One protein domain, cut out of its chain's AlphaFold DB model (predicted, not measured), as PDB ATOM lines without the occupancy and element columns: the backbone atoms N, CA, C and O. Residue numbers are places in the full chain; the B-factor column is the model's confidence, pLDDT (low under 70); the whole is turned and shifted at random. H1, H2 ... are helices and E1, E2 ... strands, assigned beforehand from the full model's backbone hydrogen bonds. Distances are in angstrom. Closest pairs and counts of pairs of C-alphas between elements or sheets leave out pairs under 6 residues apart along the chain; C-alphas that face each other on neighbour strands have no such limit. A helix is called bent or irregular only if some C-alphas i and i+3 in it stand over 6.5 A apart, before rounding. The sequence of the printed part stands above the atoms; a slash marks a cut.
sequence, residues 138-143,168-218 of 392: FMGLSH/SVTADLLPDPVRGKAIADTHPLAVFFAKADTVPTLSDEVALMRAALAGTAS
ATOM      1  N   PHE A 138     196.924 185.358 245.892       88.12
ATOM      2  CA  PHE A 138     197.454 186.039 247.075       88.12
ATOM      3  C   PHE A 138     196.425 186.076 248.210       88.12
ATOM      4  O   PHE A 138     196.743 185.737 249.351       88.12
ATOM      5  N   MET A 139     195.174 186.414 247.891       84.56
ATOM      6  CA  MET A 139     194.083 186.425 248.859       84.56
ATOM      7  C   MET A 139     193.806 185.028 249.419       84.56
ATOM      8  O   MET A 139     193.582 184.908 250.619       84.56
ATOM      9  N   GLY A 140     193.918 183.971 248.609       88.00
ATOM     10  CA  GLY A 140     193.799 182.584 249.069       88.00
ATOM     11  C   GLY A 140     194.883 182.163 250.071       88.00
ATOM     12  O   GLY A 140     194.617 181.343 250.947       88.00
ATOM     13  N   LEU A 141     196.089 182.734 249.994       88.31
ATOM     14  CA  LEU A 141     197.168 182.492 250.968       88.31
ATOM     15  C   LEU A 141     196.949 183.227 252.303       88.31
ATOM     16  O   LEU A 141     197.621 182.933 253.296       88.31
ATOM     17  N   SER A 142     195.996 184.159 252.348       85.94
ATOM     18  CA  SER A 142     195.604 184.877 253.556       85.94
ATOM     19  C   SER A 142     194.274 184.355 254.102       85.94
ATOM     20  O   SER A 142     193.281 184.255 253.392       85.94
ATOM     21  N   HIS A 143     194.217 184.051 255.396       80.44
ATOM     22  CA  HIS A 143     192.960 183.738 256.072       80.44
ATOM     23  C   HIS A 143     192.085 184.990 256.214       80.44
ATOM     24  O   HIS A 143     190.864 184.941 256.070       80.44
ATOM     25  N   SER A 168     201.061 199.472 253.417       76.88
ATOM     26  CA  SER A 168     201.324 198.503 254.481       76.88
ATOM     27  C   SER A 168     200.118 197.585 254.615       76.88
ATOM     28  O   SER A 168     199.040 198.036 255.004       76.88
ATOM     29  N   VAL A 169     200.308 196.301 254.325       77.38
ATOM     30  CA  VAL A 169     199.279 195.264 254.459       77.38
ATOM     31  C   VAL A 169     199.573 194.420 255.697       77.38
ATOM     32  O   VAL A 169     200.705 194.006 255.925       77.38
ATOM     33  N   THR A 170     198.553 194.170 256.508       80.75
ATOM     34  CA  THR A 170     198.596 193.231 257.632       80.75
ATOM     35  C   THR A 170     197.563 192.153 257.366       80.75
ATOM     36  O   THR A 170     196.387 192.478 257.197       80.75
ATOM     37  N   ALA A 171     197.990 190.896 257.341       80.69
ATOM     38  CA  ALA A 171     197.131 189.753 257.078       80.69
ATOM     39  C   ALA A 171     197.456 188.600 258.029       80.69
ATOM     40  O   ALA A 171     198.614 188.411 258.405       80.69
ATOM     41  N   ASP A 172     196.433 187.826 258.370       82.25
ATOM     42  CA  ASP A 172     196.577 186.524 259.006       82.25
ATOM     43  C   ASP A 172     196.833 185.506 257.892       82.25
ATOM     44  O   ASP A 172     195.993 185.339 257.006       82.25
ATOM     45  N   LEU A 173     198.002 184.871 257.889       84.19
ATOM     46  CA  LEU A 173     198.420 183.962 256.817       84.19
ATOM     47  C   LEU A 173     197.974 182.522 257.089       84.19
ATOM     48  O   LEU A 173     197.860 182.101 258.244       84.19
ATOM     49  N   LEU A 174     197.733 181.763 256.018       85.81
ATOM     50  CA  LEU A 174     197.519 180.321 256.106       85.81
ATOM     51  C   LEU A 174     198.812 179.646 256.613       85.81
ATOM     52  O   LEU A 174     199.897 180.033 256.179       85.81
ATOM     53  N   PRO A 175     198.738 178.656 257.522       83.06
ATOM     54  CA  PRO A 175     199.926 177.925 257.948       83.06
ATOM     55  C   PRO A 175     200.566 177.185 256.769       83.06
ATOM     56  O   PRO A 175     199.864 176.631 255.921       83.06
ATOM     57  N   ASP A 176     201.896 177.125 256.764       83.75
ATOM     58  CA  ASP A 176     202.641 176.395 255.741       83.75
ATOM     59  C   ASP A 176     202.225 174.913 255.693       83.75
ATOM     60  O   ASP A 176     201.997 174.288 256.743       83.75
ATOM     61  N   PRO A 177     202.146 174.308 254.492       88.75
ATOM     62  CA  PRO A 177     201.848 172.893 254.377       88.75
ATOM     63  C   PRO A 177     202.955 172.054 255.023       88.75
ATOM     64  O   PRO A 177     204.133 172.415 255.048       88.75
ATOM     65  N   VAL A 178     202.567 170.896 255.556       83.75
ATOM     66  CA  VAL A 178     203.509 169.972 256.195       83.75
ATOM     67  C   VAL A 178     204.509 169.479 255.149       83.75
ATOM     68  O   VAL A 178     204.109 168.870 254.155       83.75
ATOM     69  N   ARG A 179     205.804 169.723 255.388       83.50
ATOM     70  CA  ARG A 179     206.887 169.264 254.505       83.50
ATOM     71  C   ARG A 179     206.783 167.755 254.253       83.50
ATOM     72  O   ARG A 179     206.438 166.987 255.150       83.50
ATOM     73  N   GLY A 180     207.051 167.335 253.022       83.38
ATOM     74  CA  GLY A 180     206.976 165.944 252.571       83.38
ATOM     75  C   GLY A 180     205.557 165.401 252.357       83.38
ATOM     76  O   GLY A 180     205.411 164.298 251.835       83.38
ATOM     77  N   LYS A 181     204.500 166.145 252.715       87.62
ATOM     78  CA  LYS A 181     203.116 165.747 252.436       87.62
ATOM     79  C   LYS A 181     202.662 166.317 251.092       87.62
ATOM     80  O   LYS A 181     202.908 167.481 250.790       87.62
ATOM     81  N   ALA A 182     201.947 165.504 250.313       88.62
ATOM     82  CA  ALA A 182     201.296 165.975 249.097       88.62
ATOM     83  C   ALA A 182     200.315 167.115 249.423       88.62
ATOM     84  O   ALA A 182     199.484 167.002 250.331       88.62
ATOM     85  N   ILE A 183     200.437 168.212 248.683       92.44
ATOM     86  CA  ILE A 183     199.552 169.371 248.764       92.44
ATOM     87  C   ILE A 183     198.377 169.102 247.823       92.44
ATOM     88  O   ILE A 183     198.592 168.674 246.694       92.44
ATOM     89  N   ALA A 184     197.144 169.312 248.285       92.75
ATOM     90  CA  ALA A 184     195.967 169.158 247.432       92.75
ATOM     91  C   ALA A 184     195.963 170.214 246.316       92.75
ATOM     92  O   ALA A 184     196.324 171.362 246.571       92.75
ATOM     93  N   ASP A 185     195.476 169.864 245.124       91.38
ATOM     94  CA  ASP A 185     195.427 170.780 243.970       91.38
ATOM     95  C   ASP A 185     194.588 172.042 244.240       91.38
ATOM     96  O   ASP A 185     194.824 173.096 243.660       91.38
ATOM     97  N   THR A 186     193.629 171.951 245.166       91.50
ATOM     98  CA  THR A 186     192.785 173.071 245.606       91.50
ATOM     99  C   THR A 186     193.450 173.974 246.647       91.50
ATOM    100  O   THR A 186     192.890 175.007 247.009       91.50
ATOM    101  N   HIS A 187     194.623 173.605 247.171       92.94
ATOM    102  CA  HIS A 187     195.338 174.418 248.145       92.94
ATOM    103  C   HIS A 187     195.895 175.682 247.463       92.94
ATOM    104  O   HIS A 187     196.530 175.560 246.415       92.94
ATOM    105  N   PRO A 188     195.771 176.881 248.060       92.75
ATOM    106  CA  PRO A 188     196.225 178.136 247.446       92.75
ATOM    107  C   PRO A 188     197.685 178.109 246.973       92.75
ATOM    108  O   PRO A 188     198.008 178.614 245.904       92.75
ATOM    109  N   LEU A 189     198.565 177.441 247.728       93.31
ATOM    110  CA  LEU A 189     199.970 177.264 247.342       93.31
ATOM    111  C   LEU A 189     200.166 176.357 246.109       93.31
ATOM    112  O   LEU A 189     201.082 176.589 245.326       93.31
ATOM    113  N   ALA A 190     199.313 175.347 245.905       94.25
ATOM    114  CA  ALA A 190     199.352 174.520 244.695       94.25
ATOM    115  C   ALA A 190     198.891 175.318 243.467       94.25
ATOM    116  O   ALA A 190     199.528 175.251 242.417       94.25
ATOM    117  N   VAL A 191     197.850 176.143 243.629       94.75
ATOM    118  CA  VAL A 191     197.380 177.070 242.587       94.75
ATOM    119  C   VAL A 191     198.458 178.107 242.250       94.75
ATOM    120  O   VAL A 191     198.721 178.354 241.074       94.75
ATOM    121  N   PHE A 192     199.142 178.655 243.265       95.25
ATOM    122  CA  PHE A 192     200.298 179.538 243.079       95.25
ATOM    123  C   PHE A 192     201.382 178.870 242.238       95.25
ATOM    124  O   PHE A 192     201.827 179.448 241.254       95.25
ATOM    125  N   PHE A 193     201.780 177.647 242.587       95.00
ATOM    126  CA  PHE A 193     202.802 176.912 241.852       95.00
ATOM    127  C   PHE A 193     202.412 176.649 240.397       95.00
ATOM    128  O   PHE A 193     203.209 176.920 239.505       95.00
ATOM    129  N   ALA A 194     201.179 176.203 240.148       95.00
ATOM    130  CA  ALA A 194     200.686 175.984 238.791       95.00
ATOM    131  C   ALA A 194     200.713 177.273 237.953       95.00
ATOM    132  O   ALA A 194     201.091 177.243 236.782       95.00
ATOM    133  N   LYS A 195     200.354 178.418 238.550       94.75
ATOM    134  CA  LYS A 195     200.419 179.712 237.866       94.75
ATOM    135  C   LYS A 195     201.860 180.192 237.683       94.75
ATOM    136  O   LYS A 195     202.202 180.681 236.609       94.75
ATOM    137  N   ALA A 196     202.711 180.044 238.691       93.94
ATOM    138  CA  ALA A 196     204.099 180.486 238.648       93.94
ATOM    139  C   ALA A 196     204.937 179.690 237.638       93.94
ATOM    140  O   ALA A 196     205.786 180.279 236.978       93.94
ATOM    141  N   ASP A 197     204.622 178.411 237.405       93.88
ATOM    142  CA  ASP A 197     205.236 177.611 236.334       93.88
ATOM    143  C   ASP A 197     204.967 178.203 234.927       93.88
ATOM    144  O   ASP A 197     205.727 177.953 233.992       93.88
ATOM    145  N   THR A 198     203.916 179.024 234.759       95.75
ATOM    146  CA  THR A 198     203.634 179.736 233.493       95.75
ATOM    147  C   THR A 198     204.468 181.006 233.304       95.75
ATOM    148  O   THR A 198     204.444 181.594 232.223       95.75
ATOM    149  N   VAL A 199     205.209 181.434 234.333       95.00
ATOM    150  CA  VAL A 199     206.005 182.666 234.339       95.00
ATOM    151  C   VAL A 199     207.492 182.310 234.457       95.00
ATOM    152  O   VAL A 199     207.979 182.065 235.561       95.00
ATOM    153  N   PRO A 200     208.258 182.324 233.347       91.88
ATOM    154  CA  PRO A 200     209.646 181.847 233.339       91.88
ATOM    155  C   PRO A 200     210.569 182.542 234.347       91.88
ATOM    156  O   PRO A 200     211.495 181.919 234.865       91.88
ATOM    157  N   THR A 201     210.307 183.813 234.659       94.75
ATOM    158  CA  THR A 201     211.118 184.614 235.587       94.75
ATOM    159  C   THR A 201     210.990 184.195 237.048       94.75
ATOM    160  O   THR A 201     211.766 184.690 237.848       94.75
ATOM    161  N   LEU A 202     210.016 183.346 237.400       90.25
ATOM    162  CA  LEU A 202     209.805 182.854 238.769       90.25
ATOM    163  C   LEU A 202     210.309 181.418 238.972       90.25
ATOM    164  O   LEU A 202     210.087 180.824 240.026       90.25
ATOM    165  N   SER A 203     210.919 180.817 237.947       89.62
ATOM    166  CA  SER A 203     211.270 179.394 237.953       89.62
ATOM    167  C   SER A 203     212.263 179.026 239.062       89.62
ATOM    168  O   SER A 203     212.071 178.007 239.731       89.62
ATOM    169  N   ASP A 204     213.258 179.876 239.320       86.69
ATOM    170  CA  ASP A 204     214.254 179.666 240.374       86.69
ATOM    171  C   ASP A 204     213.631 179.799 241.776       86.69
ATOM    172  O   ASP A 204     213.856 178.957 242.652       86.69
ATOM    173  N   GLU A 205     212.782 180.808 241.996       91.00
ATOM    174  CA  GLU A 205     212.079 181.018 243.264       91.00
ATOM    175  C   GLU A 205     211.099 179.879 243.565       91.00
ATOM    176  O   GLU A 205     211.044 179.373 244.691       91.00
ATOM    177  N   VAL A 206     210.355 179.427 242.552       92.62
ATOM    178  CA  VAL A 206     209.435 178.288 242.666       92.62
ATOM    179  C   VAL A 206     210.200 177.005 242.973       92.62
ATOM    180  O   VAL A 206     209.765 176.227 243.826       92.62
ATOM    181  N   ALA A 207     211.355 176.782 242.340       86.88
ATOM    182  CA  ALA A 207     212.196 175.623 242.622       86.88
ATOM    183  C   ALA A 207     212.675 175.612 244.085       86.88
ATOM    184  O   ALA A 207     212.584 174.576 244.752       86.88
ATOM    185  N   LEU A 208     213.103 176.763 244.616       85.06
ATOM    186  CA  LEU A 208     213.498 176.905 246.022       85.06
ATOM    187  C   LEU A 208     212.332 176.638 246.981       85.06
ATOM    188  O   LEU A 208     212.493 175.902 247.960       85.06
ATOM    189  N   MET A 209     211.145 177.177 246.690       89.25
ATOM    190  CA  MET A 209     209.945 176.933 247.499       89.25
ATOM    191  C   MET A 209     209.547 175.452 247.504       89.25
ATOM    192  O   MET A 209     209.278 174.885 248.564       89.25
ATOM    193  N   ARG A 210     209.556 174.786 246.341       89.94
ATOM    194  CA  ARG A 210     209.259 173.347 246.247       89.94
ATOM    195  C   ARG A 210     210.302 172.505 246.978       89.94
ATOM    196  O   ARG A 210     209.928 171.560 247.667       89.94
ATOM    197  N   ALA A 211     211.585 172.859 246.890       84.56
ATOM    198  CA  ALA A 211     212.651 172.177 247.623       84.56
ATOM    199  C   ALA A 211     212.472 172.301 249.147       84.56
ATOM    200  O   ALA A 211     212.606 171.308 249.866       84.56
ATOM    201  N   ALA A 212     212.088 173.484 249.637       83.56
ATOM    202  CA  ALA A 212     211.790 173.705 251.052       83.56
ATOM    203  C   ALA A 212     210.615 172.844 251.553       83.56
ATOM    204  O   ALA A 212     210.603 172.423 252.711       83.56
ATOM    205  N   LEU A 213     209.650 172.543 250.678       85.19
ATOM    206  CA  LEU A 213     208.497 171.693 250.980       85.19
ATOM    207  C   LEU A 213     208.781 170.196 250.822       85.19
ATOM    208  O   LEU A 213     208.166 169.395 251.518       85.19
ATOM    209  N   ALA A 214     209.696 169.804 249.936       81.50
ATOM    210  CA  ALA A 214     210.031 168.404 249.668       81.50
ATOM    211  C   ALA A 214     210.964 167.776 250.722       81.50
ATOM    212  O   ALA A 214     211.044 166.551 250.812       81.50
ATOM    213  N   GLY A 215     211.676 168.586 251.512       70.06
ATOM    214  CA  GLY A 215     212.612 168.091 252.520       70.06
ATOM    215  C   GLY A 215     211.944 167.214 253.587       70.06
ATOM    216  O   GLY A 215     210.881 167.547 254.108       70.06
ATOM    217  N   THR A 216     212.592 166.110 253.968       56.75
ATOM    218  CA  THR A 216     212.222 165.372 255.181       56.75
ATOM    219  C   THR A 216     212.542 166.256 256.374       56.75
ATOM    220  O   THR A 216     213.711 166.552 256.629       56.75
ATOM    221  N   ALA A 217     211.523 166.695 257.109       52.75
ATOM    222  CA  ALA A 217     211.760 167.247 258.428       52.75
ATOM    223  C   ALA A 217     212.494 166.174 259.242       52.75
ATOM    224  O   ALA A 217     211.947 165.096 259.469       52.75
ATOM    225  N   SER A 218     213.718 166.447 259.698       54.34
ATOM    226  CA  SER A 218     214.080 165.836 260.967       54.34
ATOM    227  C   SER A 218     213.054 166.389 261.964       54.34
ATOM    228  O   SER A 218     212.783 167.595 261.961       54.34
TER     229      SER A 218
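Overview. This is residues 138 to 143 and 168 to 218 of the 392 residues of an uncharacterized protein of Tribonema minus (UniProt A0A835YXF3). A helical hairpin, H2 and H3, forms the body; residues 174 to 187 pass across its open end from strand E1, an arm, and short H1 sits beside H2's start. The printed part has 57 residues, with three named helices and one named strand in the order H1, E1, H2, H3; of the 34 residues in named elements helices hold 28 and strands 6, the class mostly helix. The whole is only just compact, close to loose: radius of gyration of the C-alphas 12.2 A, spans 33 by 30 by 23 A.

Arrangement. H3, residues 200 to 214, touches H2, residues 188 to 196, with residues 202 to 206 alone; the closest C-alphas, of Leu 202 and Ala 196, are 6.2 A apart. This hairpin's helices run opposite ways at 35.5 degrees, only just steep. H1, residues 138 to 141, only just touches H2, with 3 pairs of C-alphas within 8 A; the closest, Gly 140 and Pro 188, are 5.3 A apart. E1, residues 168 to 173, pairs with no named strand and is apart from H2 and H3. Every O i to N i+4 pair is within hydrogen-bond range in H2, 9 of 11 in H3; H1 is too short for one.

Along the chain. Irregular H3, with C-alphas 201 and 204 7.6 A apart, runs 21.2 A from C-alpha 200 at (209.646, 181.847, 233.339) to C-alpha 214 at (210.031, 168.404, 249.668). H2 spans 12.0 A, E1 15.0 A, H1 5.3 A.

Size, cuts and confidence. Residues 144 to 167 are not printed; C-alphas 143 and 168 are 17.0 A apart across the cut. The link E1 to H2 is long. Residues 216 to 218 have pLDDT under 70.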